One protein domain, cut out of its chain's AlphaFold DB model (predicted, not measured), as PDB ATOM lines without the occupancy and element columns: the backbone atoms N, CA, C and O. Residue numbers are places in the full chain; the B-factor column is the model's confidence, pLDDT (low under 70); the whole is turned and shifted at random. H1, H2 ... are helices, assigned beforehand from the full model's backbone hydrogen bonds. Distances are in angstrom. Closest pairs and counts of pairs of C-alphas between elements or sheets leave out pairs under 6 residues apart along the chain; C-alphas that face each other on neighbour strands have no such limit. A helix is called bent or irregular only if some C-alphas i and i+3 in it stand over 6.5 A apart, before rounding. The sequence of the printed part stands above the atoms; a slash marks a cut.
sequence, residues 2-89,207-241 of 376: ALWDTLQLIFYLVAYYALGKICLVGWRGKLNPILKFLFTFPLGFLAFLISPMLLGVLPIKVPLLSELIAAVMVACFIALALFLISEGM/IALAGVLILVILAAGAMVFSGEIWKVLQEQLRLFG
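What this domain is: This is residues 2 to 89 and 207 to 241 of the 376 residues of an uncharacterized protein of Candidatus Aenigmarchaeota archaeon (UniProt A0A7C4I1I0). The long helix H4 lies in the middle; H1 meets its later half in a narrow V, H5 touches that half from another side, and H2 crosses H1 and H4. H6 turns from the end of H5 past the end of H2 to H1, and tiny H3 packs on H4. The 123 printed residues hold six named helices, H1 to H6, and no named strand: all helix. The whole is compact, radius of gyration of the C-alphas 14.9 A, spanning 48 by 33 by 22 A.

How they stand to each other: The hub is H4, residues 63 to 86. H1, residues 2 to 25, touches it with 19 to 25 alone, the same way at a shallow tilt of 28 degrees; the closest C-alphas, of Cys 23 and Ala 79, are 4.2 A apart. H5, residues 207 to 224, touches H4 at C-alphas Ala 208 and Ile 85, the closest, 4.0 A, opposite ways at 34 degrees, only just shallow. H2, residues 33 to 50, touches H1 at C-alphas Gly 44 and Gly 20, the closest, 3.7 A, only just about perpendicular at 71 degrees. H2 touches H4 at a steep tilt of 52 degrees, with closest C-alphas Phe 48 and Ala 71, 4.8 A. H3, residues 52 to 55, touches H4; the closest C-alphas, of Leu 54 and Ala 70, are 5.5 A apart. H6, residues 226 to 239, touches H2, closest C-alphas Ile 229 and Leu 49, 5.9 A, and only just touches H1, with 3 pairs of C-alphas within 8 A, the closest Leu 239 and Leu 9, 6.3 A. H1 and H5 are apart. Helix packing is mostly crossed, but only just: 2 of 6 tilts are shallow. Every O i to N i+4 pair is within hydrogen-bond range in H1, H4, H5 and H6, and 12 of 14 in H2; H3 is too short for one.

Where its parts are: H1 runs 35.0 A from C-alpha 2 at (100.937, 115.314, 94.625), H4 34.3 A, H5 26.1 A, H2 25.9 A, H3 5.1 A, and H6 19.9 A to C-alpha 239 at (110.546, 115.507, 99.261). H2 is only just irregular: C-alphas 38 and 41 are 6.6 A apart.

The domain as a whole: The C-alphas farthest apart, of Ala 2 and Gly 88, are 49.1 A apart. Residues 90 to 206 are not printed; C-alphas 89 and 207 are 11.6 A apart across this cut. Of the links printed whole, none is long. Mean pLDDT of the printed part is 71.4; 50 residues are under 70, among them 2 to 10, 55 to 67 and 225 to 241.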
ATOM      1  N   ALA A   2     100.008 114.289  95.139       55.06
ATOM      2  CA  ALA A   2     100.937 115.314  94.625       55.06
ATOM      3  C   ALA A   2     100.761 116.775  95.127       55.06
ATOM      4  O   ALA A   2     101.752 117.485  95.279       55.06
ATOM      5  N   LEU A   3      99.535 117.249  95.398       54.94
ATOM      6  CA  LEU A   3      99.304 118.635  95.851       54.94
ATOM      7  C   LEU A   3      99.842 118.894  97.272       54.94
ATOM      8  O   LEU A   3     100.382 119.962  97.545       54.94
ATOM      9  N   TRP A   4      99.705 117.910  98.165       58.41
ATOM     10  CA  TRP A   4     100.162 118.005  99.555       58.41
ATOM     11  C   TRP A   4     101.688 117.964  99.642       58.41
ATOM     12  O   TRP A   4     102.276 118.798 100.326       58.41
ATOM     13  N   ASP A   5     102.318 117.082  98.866       56.12
ATOM     14  CA  ASP A   5     103.779 116.975  98.782       56.12
ATOM     15  C   ASP A   5     104.393 118.267  98.207       56.12
ATOM     16  O   ASP A   5     105.395 118.779  98.703       56.12
ATOM     17  N   THR A   6     103.731 118.868  97.208       62.53
ATOM     18  CA  THR A   6     104.150 120.153  96.621       62.53
ATOM     19  C   THR A   6     104.032 121.306  97.624       62.53
ATOM     20  O   THR A   6     104.923 122.151  97.708       62.53
ATOM     21  N   LEU A   7     102.954 121.350  98.414       66.00
ATOM     22  CA  LEU A   7     102.762 122.367  99.453       66.00
ATOM     23  C   LEU A   7     103.787 122.231 100.586       66.00
ATOM     24  O   LEU A   7     104.321 123.243 101.042       66.00
ATOM     25  N   GLN A   8     104.105 121.004 101.001       63.94
ATOM     26  CA  GLN A   8     105.161 120.742 101.982       63.94
ATOM     27  C   GLN A   8     106.535 121.170 101.463       63.94
ATOM     28  O   GLN A   8     107.272 121.847 102.176       63.94
ATOM     29  N   LEU A   9     106.862 120.862 100.206       63.44
ATOM     30  CA  LEU A   9     108.117 121.291  99.590       63.44
ATOM     31  C   LEU A   9     108.250 122.822  99.564       63.44
ATOM     32  O   LEU A   9     109.288 123.366  99.940       63.44
ATOM     33  N   ILE A  10     107.189 123.532  99.165       69.38
ATOM     34  CA  ILE A  10     107.164 125.003  99.167       69.38
ATOM     35  C   ILE A  10     107.347 125.539 100.591       69.38
ATOM     36  O   ILE A  10     108.122 126.472 100.800       69.38
ATOM     37  N   PHE A  11     106.677 124.936 101.573       73.19
ATOM     38  CA  PHE A  11     106.818 125.306 102.977       73.19
ATOM     39  C   PHE A  11     108.267 125.152 103.468       73.19
ATOM     40  O   PHE A  11     108.813 126.094 104.045       73.19
ATOM     41  N   TYR A  12     108.929 124.029 103.170       72.12
ATOM     42  CA  TYR A  12     110.334 123.814 103.527       72.12
ATOM     43  C   TYR A  12     111.279 124.781 102.816       72.12
ATOM     44  O   TYR A  12     112.174 125.333 103.452       72.12
ATOM     45  N   LEU A  13     111.058 125.078 101.532       72.81
ATOM     46  CA  LEU A  13     111.856 126.071 100.804       72.81
ATOM     47  C   LEU A  13     111.754 127.466 101.432       72.81
ATOM     48  O   LEU A  13     112.764 128.159 101.584       72.81
ATOM     49  N   VAL A  14     110.546 127.872 101.832       77.25
ATOM     50  CA  VAL A  14     110.317 129.140 102.536       77.25
ATOM     51  C   VAL A  14     110.984 129.121 103.914       77.25
ATOM     52  O   VAL A  14     111.650 130.093 104.279       77.25
ATOM     53  N   ALA A  15     110.873 128.015 104.654       76.56
ATOM     54  CA  ALA A  15     111.508 127.849 105.957       76.56
ATOM     55  C   ALA A  15     113.042 127.912 105.859       76.56
ATOM     56  O   ALA A  15     113.672 128.647 106.617       76.56
ATOM     57  N   TYR A  16     113.657 127.235 104.886       81.31
ATOM     58  CA  TYR A  16     115.105 127.280 104.658       81.31
ATOM     59  C   TYR A  16     115.571 128.678 104.297       81.31
ATOM     60  O   TYR A  16     116.565 129.166 104.832       81.31
ATOM     61  N   TYR A  17     114.833 129.371 103.438       77.88
ATOM     62  CA  TYR A  17     115.159 130.749 103.119       77.88
ATOM     63  C   TYR A  17     115.081 131.664 104.355       77.88
ATOM     64  O   TYR A  17     115.963 132.500 104.567       77.88
ATOM     65  N   ALA A  18     114.060 131.491 105.201       80.88
ATOM     66  CA  ALA A  18     113.889 132.261 106.431       80.88
ATOM     67  C   ALA A  18     114.999 131.977 107.461       80.88
ATOM     68  O   ALA A  18     115.626 132.914 107.957       80.88
ATOM     69  N   LEU A  19     115.305 130.704 107.725       82.31
ATOM     70  CA  LEU A  19     116.389 130.278 108.619       82.31
ATOM     71  C   LEU A  19     117.755 130.751 108.111       82.31
ATOM     72  O   LEU A  19     118.556 131.298 108.864       82.31
ATOM     73  N   GLY A  20     117.992 130.634 106.806       78.69
ATOM     74  CA  GLY A  20     119.192 131.135 106.150       78.69
ATOM     75  C   GLY A  20     119.387 132.637 106.319       78.69
ATOM     76  O   GLY A  20     120.507 133.104 106.547       78.69
ATOM     77  N   LYS A  21     118.295 133.410 106.253       82.00
ATOM     78  CA  LYS A  21     118.334 134.846 106.545       82.00
ATOM     79  C   LYS A  21     118.722 135.114 107.991       82.00
ATOM     80  O   LYS A  21     119.538 136.006 108.201       82.00
ATOM     81  N   ILE A  22     118.185 134.356 108.948       82.00
ATOM     82  CA  ILE A  22     118.532 134.478 110.373       82.00
ATOM     83  C   ILE A  22     120.031 134.223 110.573       82.00
ATOM     84  O   ILE A  22     120.710 135.075 111.140       82.00
ATOM     85  N   CYS A  23     120.575 133.134 110.017       84.62
ATOM     86  CA  CYS A  23     122.013 132.845 110.060       84.62
ATOM     87  C   CYS A  23     122.847 134.024 109.526       84.62
ATOM     88  O   CYS A  23     123.802 134.472 110.160       84.62
ATOM     89  N   LEU A  24     122.461 134.576 108.371       84.06
ATOM     90  CA  LEU A  24     123.194 135.659 107.712       84.06
ATOM     91  C   LEU A  24     123.093 137.020 108.410       84.06
ATOM     92  O   LEU A  24     123.930 137.876 108.127       84.06
ATOM     93  N   VAL A  25     122.132 137.240 109.315       83.00
ATOM     94  CA  VAL A  25     122.108 138.450 110.166       83.00
ATOM     95  C   VAL A  25     123.364 138.526 111.035       83.00
ATOM     96  O   VAL A  25     123.862 139.618 111.297       83.00
ATOM     97  N   GLY A  26     123.910 137.372 111.424       76.69
ATOM     98  CA  GLY A  26     125.163 137.292 112.162       76.69
ATOM     99  C   GLY A  26     126.367 137.823 111.388       76.69
ATOM    100  O   GLY A  26     127.303 138.343 111.977       76.69
ATOM    101  N   TRP A  27     126.369 137.750 110.060       82.25
ATOM    102  CA  TRP A  27     127.542 138.116 109.275       82.25
ATOM    103  C   TRP A  27     127.664 139.637 109.089       82.25
ATOM    104  O   TRP A  27     126.931 140.240 108.304       82.25
ATOM    105  N   ARG A  28     128.645 140.267 109.752       72.19
ATOM    106  CA  ARG A  28     128.927 141.712 109.610       72.19
ATOM    107  C   ARG A  28     129.747 142.085 108.369       72.19
ATOM    108  O   ARG A  28     129.869 143.266 108.047       72.19
ATOM    109  N   GLY A  29     130.307 141.111 107.651       64.38
ATOM    110  CA  GLY A  29     131.027 141.369 106.402       64.38
ATOM    111  C   GLY A  29     130.078 141.774 105.266       64.38
ATOM    112  O   GLY A  29     128.964 141.263 105.153       64.38
ATOM    113  N   LYS A  30     130.510 142.661 104.364       65.38
ATOM    114  CA  LYS A  30     129.722 142.960 103.156       65.38
ATOM    115  C   LYS A  30     129.728 141.759 102.204       65.38
ATOM    116  O   LYS A  30     130.781 141.367 101.711       65.38
ATOM    117  N   LEU A  31     128.546 141.213 101.915       66.88
ATOM    118  CA  LEU A  31     128.308 140.216 100.866       66.88
ATOM    119  C   LEU A  31     127.562 140.877  99.705       66.88
ATOM    120  O   LEU A  31     126.575 141.581  99.925       66.88
ATOM    121  N   ASN A  32     127.991 140.620  98.467       73.69
ATOM    122  CA  ASN A  32     127.202 141.011  97.299       73.69
ATOM    123  C   ASN A  32     125.839 140.290  97.316       73.69
ATOM    124  O   ASN A  32     125.763 139.165  97.816       73.69
ATOM    125  N   PRO A  33     124.774 140.872  96.732       70.44
ATOM    126  CA  PRO A  33     123.428 140.289  96.758       70.44
ATOM    127  C   PRO A  33     123.367 138.840  96.255       70.44
ATOM    128  O   PRO A  33     122.675 138.013  96.842       70.44
ATOM    129  N   ILE A  34     124.153 138.518  95.223       68.25
ATOM    130  CA  ILE A  34     124.254 137.170  94.640       68.25
ATOM    131  C   ILE A  34     124.858 136.181  95.645       68.25
ATOM    132  O   ILE A  34     124.305 135.113  95.876       68.25
ATOM    133  N   LEU A  35     125.967 136.555  96.290       67.81
ATOM    134  CA  LEU A  35     126.613 135.739  97.322       67.81
ATOM    135  C   LEU A  35     125.708 135.571  98.545       67.81
ATOM    136  O   LEU A  35     125.602 134.476  99.085       67.81
ATOM    137  N   LYS A  36     124.997 136.632  98.943       71.69
ATOM    138  CA  LYS A  36     124.009 136.564 100.022       71.69
ATOM    139  C   LYS A  36     122.935 135.525  99.699       71.69
ATOM    140  O   LYS A  36     122.656 134.674 100.536       71.69
ATOM    141  N   PHE A  37     122.387 135.544  98.483       71.19
ATOM    142  CA  PHE A  37     121.401 134.560  98.035       71.19
ATOM    143  C   PHE A  37     121.968 133.131  98.002       71.19
ATOM    144  O   PHE A  37     121.360 132.231  98.578       71.19
ATOM    145  N   LEU A  38     123.160 132.946  97.420       73.12
ATOM    146  CA  LEU A  38     123.846 131.649  97.328       73.12
ATOM    147  C   LEU A  38     124.116 131.011  98.694       73.12
ATOM    148  O   LEU A  38     124.023 129.796  98.811       73.12
ATOM    149  N   PHE A  39     124.418 131.805  99.724       77.31
ATOM    150  CA  PHE A  39     124.649 131.287 101.077       77.31
ATOM    151  C   PHE A  39     123.376 131.145 101.916       77.31
ATOM    152  O   PHE A  39     123.377 130.371 102.869       77.31
ATOM    153  N   THR A  40     122.288 131.842 101.571       78.44
ATOM    154  CA  THR A  40     121.046 131.819 102.365       78.44
ATOM    155  C   THR A  40     120.464 130.405 102.425       78.44
ATOM    156  O   THR A  40     120.283 129.861 103.508       78.44
ATOM    157  N   PHE A  41     120.215 129.776 101.274       75.81
ATOM    158  CA  PHE A  41     119.592 128.448 101.233       75.81
ATOM    159  C   PHE A  41     120.433 127.352 101.914       75.81
ATOM    160  O   PHE A  41     119.885 126.654 102.765       75.81
ATOM    161  N   PRO A  42     121.748 127.218 101.636       82.69
ATOM    162  CA  PRO A  42     122.591 126.232 102.311       82.69
ATOM    163  C   PRO A  42     122.655 126.418 103.828       82.69
ATOM    164  O   PRO A  42     122.620 125.432 104.555       82.69
ATOM    165  N   LEU A  43     122.716 127.660 104.324       81.75
ATOM    166  CA  LEU A  43     122.744 127.923 105.766       81.75
ATOM    167  C   LEU A  43     121.426 127.553 106.448       81.75
ATOM    168  O   LEU A  43     121.444 127.021 107.554       81.75
ATOM    169  N   GLY A  44     120.295 127.818 105.795       78.06
ATOM    170  CA  GLY A  44     118.987 127.423 106.309       78.06
ATOM    171  C   GLY A  44     118.780 125.914 106.308       78.06
ATOM    172  O   GLY A  44     118.290 125.363 107.289       78.06
ATOM    173  N   PHE A  45     119.220 125.242 105.244       78.81
ATOM    174  CA  PHE A  45     119.214 123.784 105.161       78.81
ATOM    175  C   PHE A  45     120.106 123.154 106.240       78.81
ATOM    176  O   PHE A  45     119.688 122.226 106.923       78.81
ATOM    177  N   LEU A  46     121.304 123.703 106.461       79.88
ATOM    178  CA  LEU A  46     122.226 123.235 107.496       79.88
ATOM    179  C   LEU A  46     121.661 123.432 108.911       79.88
ATOM    180  O   LEU A  46     121.770 122.535 109.742       79.88
ATOM    181  N   ALA A  47     121.012 124.572 109.175       82.69
ATOM    182  CA  ALA A  47     120.333 124.816 110.447       82.69
ATOM    183  C   ALA A  47     119.202 123.806 110.700       82.69
ATOM    184  O   ALA A  47     119.031 123.337 111.823       82.69
ATOM    185  N   PHE A  48     118.466 123.439 109.648       81.31
ATOM    186  CA  PHE A  48     117.412 122.434 109.723       81.31
ATOM    187  C   PHE A  48     117.970 121.020 109.940       81.31
ATOM    188  O   PHE A  48     117.501 120.313 110.825       81.31
ATOM    189  N   LEU A  49     119.019 120.630 109.211       77.94
ATOM    190  CA  LEU A  49     119.666 119.321 109.362       77.94
ATOM    191  C   LEU A  49     120.248 119.086 110.755       77.94
ATOM    192  O   LEU A  49     120.180 117.975 111.255       77.94
ATOM    193  N   ILE A  50     120.835 120.111 111.372       76.38
ATOM    194  CA  ILE A  50     121.490 120.022 112.688       76.38
ATOM    195  C   ILE A  50     120.464 120.138 113.834       76.38
ATOM    196  O   ILE A  50     120.754 119.769 114.972       76.38
ATOM    197  N   SER A  51     119.243 120.599 113.539       79.12
ATOM    198  CA  SER A  51     118.170 120.805 114.522       79.12
ATOM    199  C   SER A  51     117.806 119.598 115.405       79.12
ATOM    200  O   SER A  51     117.490 119.839 116.576       79.12
ATOM    201  N   PRO A  52     117.917 118.323 114.964       77.50
ATOM    202  CA  PRO A  52     117.592 117.172 115.806       77.50
ATOM    203  C   PRO A  52     118.372 117.106 117.123       77.50
ATOM    204  O   PRO A  52     117.844 116.608 118.114       77.50
ATOM    205  N   MET A  53     119.570 117.698 117.193       73.69
ATOM    206  CA  MET A  53     120.363 117.762 118.433       73.69
ATOM    207  C   MET A  53     119.655 118.478 119.580       73.69
ATOM    208  O   MET A  53     119.956 118.235 120.746       73.69
ATOM    209  N   LEU A  54     118.753 119.406 119.256       70.69
ATOM    210  CA  LEU A  54     118.046 120.216 120.243       70.69
ATOM    211  C   LEU A  54     116.659 119.656 120.571       70.69
ATOM    212  O   LEU A  54     116.055 120.095 121.549       70.69
ATOM    213  N   LEU A  55     116.165 118.669 119.813       69.75
ATOM    214  CA  LEU A  55     114.857 118.050 120.056       69.75
ATOM    215  C   LEU A  55     114.805 117.343 121.415       69.75
ATOM    216  O   LEU A  55     113.800 117.446 122.110       69.75
ATOM    217  N   GLY A  56     115.906 116.717 121.845       64.56
ATOM    218  CA  GLY A  56     116.003 116.074 123.163       64.56
ATOM    219  C   GLY A  56     115.942 117.042 124.354       64.56
ATOM    220  O   GLY A  56     115.755 116.606 125.486       64.56
ATOM    221  N   VAL A  57     116.085 118.349 124.111       67.38
ATOM    222  CA  VAL A  57     116.115 119.400 125.145       67.38
ATOM    223  C   VAL A  57     114.817 120.221 125.156       67.38
ATOM    224  O   VAL A  57     114.570 120.998 126.079       67.38
ATOM    225  N   LEU A  58     113.963 120.059 124.140       62.19
ATOM    226  CA  LEU A  58     112.719 120.804 124.014       62.19
ATOM    227  C   LEU A  58     111.570 120.092 124.749       62.19
ATOM    228  O   LEU A  58     111.276 118.935 124.464       62.19
ATOM    229  N   PRO A  59     110.826 120.784 125.632       57.22
ATOM    230  CA  PRO A  59     109.677 120.202 126.331       57.22
ATOM    231  C   PRO A  59     108.427 120.046 125.439       57.22
ATOM    232  O   PRO A  59     107.357 119.679 125.922       57.22
ATOM    233  N   ILE A  60     108.533 120.355 124.143       61.53
ATOM    234  CA  ILE A  60     107.418 120.408 123.193       61.53
ATOM    235  C   ILE A  60     107.361 119.087 122.423       61.53
ATOM    236  O   ILE A  60     108.299 118.745 121.716       61.53
ATOM    237  N   LYS A  61     106.234 118.372 122.521       56.34
ATOM    238  CA  LYS A  61     106.015 117.068 121.860       56.34
ATOM    239  C   LYS A  61     105.268 117.153 120.519       56.34
ATOM    240  O   LYS A  61     104.787 116.139 120.027       56.34
ATOM    241  N   VAL A  62     105.103 118.353 119.959       66.25
ATOM    242  CA  VAL A  62     104.416 118.564 118.672       66.25
ATOM    243  C   VAL A  62     105.456 118.496 117.548       66.25
ATOM    244  O   VAL A  62     106.189 119.472 117.412       66.25
ATOM    245  N   PRO A  63     105.509 117.423 116.730       61.62
ATOM    246  CA  PRO A  63     106.676 117.089 115.898       61.62
ATOM    247  C   PRO A  63     107.148 118.233 114.988       61.62
ATOM    248  O   PRO A  63     108.258 118.741 115.133       61.62
ATOM    249  N   LEU A  64     106.247 118.747 114.145       65.44
ATOM    250  CA  LEU A  64     106.564 119.800 113.174       65.44
ATOM    251  C   LEU A  64     106.962 121.128 113.846       65.44
ATOM    252  O   LEU A  64     107.819 121.866 113.364       65.44
ATOM    253  N   LEU A  65     106.326 121.447 114.977       64.00
ATOM    254  CA  LEU A  65     106.575 122.686 115.711       64.00
ATOM    255  C   LEU A  65     107.892 122.610 116.496       64.00
ATOM    256  O   LEU A  65     108.640 123.586 116.519       64.00
ATOM    257  N   SER A  66     108.198 121.463 117.110       68.19
ATOM    258  CA  SER A  66     109.462 121.240 117.816       68.19
ATOM    259  C   SER A  66     110.660 121.286 116.871       68.19
ATOM    260  O   SER A  66     111.666 121.898 117.217       68.19
ATOM    261  N   GLU A  67     110.536 120.729 115.666       68.88
ATOM    262  CA  GLU A  67     111.586 120.759 114.640       68.88
ATOM    263  C   GLU A  67     111.861 122.177 114.139       68.88
ATOM    264  O   GLU A  67     113.013 122.606 114.078       68.88
ATOM    265  N   LEU A  68     110.812 122.957 113.862       72.94
ATOM    266  CA  LEU A  68     110.959 124.356 113.460       72.94
ATOM    267  C   LEU A  68     111.601 125.207 114.561       72.94
ATOM    268  O   LEU A  68     112.499 125.997 114.277       72.94
ATOM    269  N   ILE A  69     111.183 125.039 115.818       76.06
ATOM    270  CA  ILE A  69     111.766 125.766 116.956       76.06
ATOM    271  C   ILE A  69     113.234 125.369 117.153       76.06
ATOM    272  O   ILE A  69     114.086 126.243 117.329       76.06
ATOM    273  N   ALA A  70     113.555 124.076 117.071       79.88
ATOM    274  CA  ALA A  70     114.926 123.587 117.132       79.88
ATOM    275  C   ALA A  70     115.789 124.173 116.005       79.88
ATOM    276  O   ALA A  70     116.886 124.672 116.263       79.88
ATOM    277  N   ALA A  71     115.280 124.198 114.772       80.81
ATOM    278  CA  ALA A  71     115.979 124.762 113.623       80.81
ATOM    279  C   ALA A  71     116.206 126.274 113.766       80.81
ATOM    280  O   ALA A  71     117.280 126.769 113.424       80.81
ATOM    281  N   VAL A  72     115.242 127.010 114.333       82.44
ATOM    282  CA  VAL A  72     115.407 128.434 114.671       82.44
ATOM    283  C   VAL A  72     116.502 128.626 115.720       82.44
ATOM    284  O   VAL A  72     117.346 129.505 115.556       82.44
ATOM    285  N   MET A  73     116.546 127.799 116.768       79.25
ATOM    286  CA  MET A  73     117.609 127.877 117.776       79.25
ATOM    287  C   MET A  73     118.990 127.595 117.176       79.25
ATOM    288  O   MET A  73     119.922 128.362 117.421       79.25
ATOM    289  N   VAL A  74     119.129 126.560 116.339       84.50
ATOM    290  CA  VAL A  74     120.385 126.286 115.619       84.50
ATOM    291  C   VAL A  74     120.762 127.457 114.708       84.50
ATOM    292  O   VAL A  74     121.919 127.879 114.713       84.50
ATOM    293  N   ALA A  75     119.806 128.039 113.980       83.62
ATOM    294  CA  ALA A  75     120.054 129.214 113.147       83.62
ATOM    295  C   ALA A  75     120.557 130.413 113.969       83.62
ATOM    296  O   ALA A  75     121.475 131.111 113.537       83.62
ATOM    297  N   CYS A  76     120.027 130.620 115.177       80.56
ATOM    298  CA  CYS A  76     120.513 131.637 116.111       80.56
ATOM    299  C   CYS A  76     121.942 131.349 116.604       80.56
ATOM    300  O   CYS A  76     122.749 132.275 116.674       80.56
ATOM    301  N   PHE A  77     122.293 130.091 116.895       80.12
ATOM    302  CA  PHE A  77     123.668 129.722 117.258       80.12
ATOM    303  C   PHE A  77     124.650 129.936 116.102       80.12
ATOM    304  O   PHE A  77     125.742 130.464 116.313       80.12
ATOM    305  N   ILE A  78     124.253 129.596 114.873       86.00
ATOM    306  CA  ILE A  78     125.045 129.868 113.668       86.00
ATOM    307  C   ILE A  78     125.191 131.380 113.461       86.00
ATOM    308  O   ILE A  78     126.295 131.851 113.195       86.00
ATOM    309  N   ALA A  79     124.118 132.158 113.626       83.50
ATOM    310  CA  ALA A  79     124.169 133.616 113.535       83.50
ATOM    311  C   ALA A  79     125.127 134.212 114.577       83.50
ATOM    312  O   ALA A  79     125.964 135.043 114.238       83.50
ATOM    313  N   LEU A  80     125.064 133.750 115.828       79.50
ATOM    314  CA  LEU A  80     125.984 134.175 116.880       79.50
ATOM    315  C   LEU A  80     127.437 133.820 116.537       79.50
ATOM    316  O   LEU A  80     128.328 134.651 116.687       79.50
ATOM    317  N   ALA A  81     127.689 132.617 116.022       81.56
ATOM    318  CA  ALA A  81     129.026 132.214 115.602       81.56
ATOM    319  C   ALA A  81     129.555 133.086 114.451       81.56
ATOM    320  O   ALA A  81     130.682 133.576 114.515       81.56
ATOM    321  N   LEU A  82     128.734 133.338 113.426       84.62
ATOM    322  CA  LEU A  82     129.075 134.220 112.305       84.62
ATOM    323  C   LEU A  82     129.307 135.664 112.763       84.62
ATOM    324  O   LEU A  82     130.210 136.330 112.253       84.62
ATOM    325  N   PHE A  83     128.546 136.130 113.752       81.00
ATOM    326  CA  PHE A  83     128.747 137.422 114.396       81.00
ATOM    327  C   PHE A  83     130.117 137.514 115.043       81.00
ATOM    328  O   PHE A  83     130.892 138.389 114.672       81.00
ATOM    329  N   LEU A  84     130.450 136.560 115.908       78.50
ATOM    330  CA  LEU A  84     131.726 136.530 116.617       78.50
ATOM    331  C   LEU A  84     132.913 136.386 115.651       78.50
ATOM    332  O   LEU A  84     133.919 137.068 115.809       78.50
ATOM    333  N   ILE A  85     132.783 135.562 114.604       80.62
ATOM    334  CA  ILE A  85     133.807 135.405 113.551       80.62
ATOM    335  C   ILE A  85     134.006 136.705 112.767       80.62
ATOM    336  O   ILE A  85     135.125 137.028 112.370       80.62
ATOM    337  N   SER A  86     132.922 137.437 112.515       76.12
ATOM    338  CA  SER A  86     132.963 138.697 111.771       76.12
ATOM    339  C   SER A  86     133.311 139.912 112.629       76.12
ATOM    340  O   SER A  86     133.560 140.996 112.092       76.12
ATOM    341  N   GLU A  87     133.380 139.745 113.948       66.38
ATOM    342  CA  GLU A  87     133.717 140.795 114.895       66.38
ATOM    343  C   GLU A  87     135.214 141.129 114.801       66.38
ATOM    344  O   GLU A  87     136.087 140.357 115.192       66.38
ATOM    345  N   GLY A  88     135.520 142.285 114.207       52.62
ATOM    346  CA  GLY A  88     136.887 142.723 113.898       52.62
ATOM    347  C   GLY A  88     137.239 142.688 112.408       52.62
ATOM    348  O   GLY A  88     138.343 143.083 112.037       52.62
ATOM    349  N   MET A  89     136.323 142.260 111.532       59.72
ATOM    350  CA  MET A  89     136.408 142.617 110.116       59.72
ATOM    351  C   MET A  89     136.007 144.092 109.976       59.72
ATOM    352  O   MET A  89     134.826 144.410 109.850       59.72
ATOM    353  N   ILE A 207     137.793 136.632 120.254       75.25
ATOM    354  CA  ILE A 207     136.344 136.650 120.017       75.25
ATOM    355  C   ILE A 207     136.016 135.869 118.740       75.25
ATOM    356  O   ILE A 207     135.168 134.978 118.760       75.25
ATOM    357  N   ALA A 208     136.773 136.104 117.664       75.06
ATOM    358  CA  ALA A 208     136.640 135.330 116.431       75.06
ATOM    359  C   ALA A 208     136.935 133.837 116.652       75.06
ATOM    360  O   ALA A 208     136.234 132.984 116.108       75.06
ATOM    361  N   LEU A 209     137.917 133.510 117.500       77.69
ATOM    362  CA  LEU A 209     138.202 132.128 117.894       77.69
ATOM    363  C   LEU A 209     137.025 131.481 118.645       77.69
ATOM    364  O   LEU A 209     136.692 130.333 118.359       77.69
ATOM    365  N   ALA A 210     136.366 132.205 119.555       76.56
ATOM    366  CA  ALA A 210     135.169 131.713 120.242       76.56
ATOM    367  C   ALA A 210     134.030 131.404 119.254       76.56
ATOM    368  O   ALA A 210     133.381 130.366 119.369       76.56
ATOM    369  N   GLY A 211     133.843 132.245 118.231       75.62
ATOM    370  CA  GLY A 211     132.897 131.977 117.147       75.62
ATOM    371  C   GLY A 211     133.229 130.709 116.349       75.62
ATOM    372  O   GLY A 211     132.341 129.900 116.083       75.62
ATOM    373  N   VAL A 212     134.508 130.481 116.027       79.94
ATOM    374  CA  VAL A 212     134.955 129.233 115.374       79.94
ATOM    375  C   VAL A 212     134.702 128.017 116.269       79.94
ATOM    376  O   VAL A 212     134.228 126.994 115.780       79.94
ATOM    377  N   LEU A 213     134.961 128.122 117.575       78.00
ATOM    378  CA  LEU A 213     134.715 127.034 118.525       78.00
ATOM    379  C   LEU A 213     133.233 126.646 118.597       78.00
ATOM    380  O   LEU A 213     132.933 125.457 118.635       78.00
ATOM    381  N   ILE A 214     132.306 127.610 118.540       78.81
ATOM    382  CA  ILE A 214     130.861 127.322 118.487       78.81
ATOM    383  C   ILE A 214     130.515 126.486 117.245       78.81
ATOM    384  O   ILE A 214     129.778 125.508 117.356       78.81
ATOM    385  N   LEU A 215     131.084 126.807 116.076       79.88
ATOM    386  CA  LEU A 215     130.874 126.006 114.860       79.88
ATOM    387  C   LEU A 215     131.473 124.601 114.976       79.88
ATOM    388  O   LEU A 215     130.857 123.642 114.518       79.88
ATOM    389  N   VAL A 216     132.647 124.466 115.598       80.75
ATOM    390  CA  VAL A 216     133.276 123.157 115.838       80.75
ATOM    391  C   VAL A 216     132.423 122.306 116.779       80.75
ATOM    392  O   VAL A 216     132.247 121.123 116.515       80.75
ATOM    393  N   ILE A 217     131.850 122.895 117.833       76.38
ATOM    394  CA  ILE A 217     130.952 122.191 118.761       76.38
ATOM    395  C   ILE A 217     129.681 121.729 118.039       76.38
ATOM    396  O   ILE A 217     129.289 120.576 118.192       76.38
ATOM    397  N   LEU A 218     129.074 122.581 117.207       75.00
ATOM    398  CA  LEU A 218     127.916 122.199 116.388       75.00
ATOM    399  C   LEU A 218     128.259 121.068 115.404       75.00
ATOM    400  O   LEU A 218     127.483 120.128 115.248       75.00
ATOM    401  N   ALA A 219     129.434 121.119 114.772       72.69
ATOM    402  CA  ALA A 219     129.894 120.078 113.855       72.69
ATOM    403  C   ALA A 219     130.211 118.756 114.576       72.69
ATOM    404  O   ALA A 219     129.881 117.685 114.072       72.69
ATOM    405  N   ALA A 220     130.810 118.817 115.765       72.06
ATOM    406  CA  ALA A 220     131.053 117.643 116.597       72.06
ATOM    407  C   ALA A 220     129.731 117.031 117.083       72.06
ATOM    408  O   ALA A 220     129.559 115.817 117.010       72.06
ATOM    409  N   GLY A 221     128.763 117.864 117.479       68.69
ATOM    410  CA  GLY A 221     127.393 117.429 117.749       68.69
ATOM    411  C   GLY A 221     126.775 116.717 116.543       68.69
ATOM    412  O   GLY A 221     126.160 115.668 116.702       68.69
ATOM    413  N   ALA A 222     127.021 117.203 115.320       67.12
ATOM    414  CA  ALA A 222     126.523 116.574 114.086       67.12
ATOM    415  C   ALA A 222     127.064 115.171 113.861       67.12
ATOM    416  O   ALA A 222     126.354 114.313 113.346       67.12
ATOM    417  N   MET A 223     128.294 114.913 114.289       67.19
ATOM    418  CA  MET A 223     128.866 113.573 114.226       67.19
ATOM    419  C   MET A 223     128.265 112.632 115.277       67.19
ATOM    420  O   MET A 223     128.128 111.447 115.003       67.19
ATOM    421  N   VAL A 224     127.885 113.141 116.453       70.56
ATOM    422  CA  VAL A 224     127.274 112.333 117.527       70.56
ATOM    423  C   VAL A 224     125.833 111.944 117.183       70.56
ATOM    424  O   VAL A 224     125.443 110.801 117.395       70.56
ATOM    425  N   PHE A 225     125.066 112.866 116.597       64.44
ATOM    426  CA  PHE A 225     123.669 112.661 116.185       64.44
ATOM    427  C   PHE A 225     123.548 112.286 114.698       64.44
ATOM    428  O   PHE A 225     122.552 112.582 114.033       64.44
ATOM    429  N   SER A 226     124.581 111.654 114.127       59.03
ATOM    430  CA  SER A 226     124.633 111.366 112.689       59.03
ATOM    431  C   SER A 226     123.484 110.466 112.225       59.03
ATOM    432  O   SER A 226     123.053 110.580 111.081       59.03
ATOM    433  N   GLY A 227     122.975 109.595 113.105       57.62
ATOM    434  CA  GLY A 227     121.833 108.722 112.834       57.62
ATOM    435  C   GLY A 227     120.523 109.492 112.647       57.62
ATOM    436  O   GLY A 227     119.835 109.274 111.650       57.62
ATOM    437  N   GLU A 228     120.182 110.421 113.547       61.81
ATOM    438  CA  GLU A 228     118.975 111.245 113.390       61.81
ATOM    439  C   GLU A 228     119.102 112.232 112.225       61.81
ATOM    440  O   GLU A 228     118.152 112.422 111.467       61.81
ATOM    441  N   ILE A 229     120.288 112.813 112.025       58.16
ATOM    442  CA  ILE A 229     120.555 113.721 110.899       58.16
ATOM    443  C   ILE A 229     120.419 112.987 109.563       58.16
ATOM    444  O   ILE A 229     119.887 113.547 108.605       58.16
ATOM    445  N   TRP A 230     120.862 111.728 109.494       57.50
ATOM    446  CA  TRP A 230     120.707 110.902 108.301       57.50
ATOM    447  C   TRP A 230     119.235 110.638 107.969       57.50
ATOM    448  O   TRP A 230     118.853 110.749 106.806       57.50
ATOM    449  N   LYS A 231     118.392 110.376 108.977       59.34
ATOM    450  CA  LYS A 231     116.940 110.210 108.790       59.34
ATOM    451  C   LYS A 231     116.287 111.478 108.239       59.34
ATOM    452  O   LYS A 231     115.577 111.413 107.239       59.34
ATOM    453  N   VAL A 232     116.604 112.637 108.819       62.38
ATOM    454  CA  VAL A 232     116.096 113.928 108.326       62.38
ATOM    455  C   VAL A 232     116.583 114.197 106.901       62.38
ATOM    456  O   VAL A 232     115.807 114.620 106.050       62.38
ATOM    457  N   LEU A 233     117.852 113.910 106.595       58.22
ATOM    458  CA  LEU A 233     118.391 114.061 105.243       58.22
ATOM    459  C   LEU A 233     117.663 113.161 104.232       58.22
ATOM    460  O   LEU A 233     117.348 113.621 103.136       58.22
ATOM    461  N   GLN A 234     117.375 111.906 104.588       57.28
ATOM    462  CA  GLN A 234     116.620 110.980 103.739       57.28
ATOM    463  C   GLN A 234     115.193 111.472 103.478       57.28
ATOM    464  O   GLN A 234     114.747 111.466 102.330       57.28
ATOM    465  N   GLU A 235     114.501 111.964 104.505       61.84
ATOM    466  CA  GLU A 235     113.151 112.515 104.370       61.84
ATOM    467  C   GLU A 235     113.127 113.763 103.472       61.84
ATOM    468  O   GLU A 235     112.262 113.903 102.605       61.84
ATOM    469  N   GLN A 236     114.143 114.625 103.575       58.62
ATOM    470  CA  GLN A 236     114.288 115.764 102.669       58.62
ATOM    471  C   GLN A 236     114.583 115.321 101.231       58.62
ATOM    472  O   GLN A 236     113.951 115.806 100.295       58.62
ATOM    473  N   LEU A 237     115.479 114.354 101.024       55.53
ATOM    474  CA  LEU A 237     115.761 113.805  99.690       55.53
ATOM    475  C   LEU A 237     114.521 113.169  99.038       55.53
ATOM    476  O   LEU A 237     114.359 113.260  97.817       55.53
ATOM    477  N   ARG A 238     113.625 112.578  99.839       56.06
ATOM    478  CA  ARG A 238     112.322 112.075  99.388       56.06
ATOM    479  C   ARG A 238     111.407 113.209  98.913       56.06
ATOM    480  O   ARG A 238     110.825 113.092  97.836       56.06
ATOM    481  N   LEU A 239     111.334 114.323  99.645       55.00
ATOM    482  CA  LEU A 239     110.546 115.507  99.261       55.00
ATOM    483  C   LEU A 239     111.069 116.194  97.989       55.00
ATOM    484  O   LEU A 239     110.282 116.700  97.192       55.00
ATOM    485  N   PHE A 240     112.384 116.165  97.752       49.31
ATOM    486  CA  PHE A 240     113.003 116.661  96.514       49.31
ATOM    487  C   PHE A 240     112.923 115.668  95.336       49.31
ATOM    488  O   PHE A 240     113.478 115.940  94.271       49.31
ATOM    489  N   GLY A 241     112.242 114.526  95.497       45.28
ATOM    490  CA  GLY A 241     112.046 113.536  94.432       45.28
ATOM    491  C   GLY A 241     113.323 112.804  94.008       45.28
ATOM    492  O   GLY A 241     113.372 112.229  92.922       45.28
TER     493      GLY A 241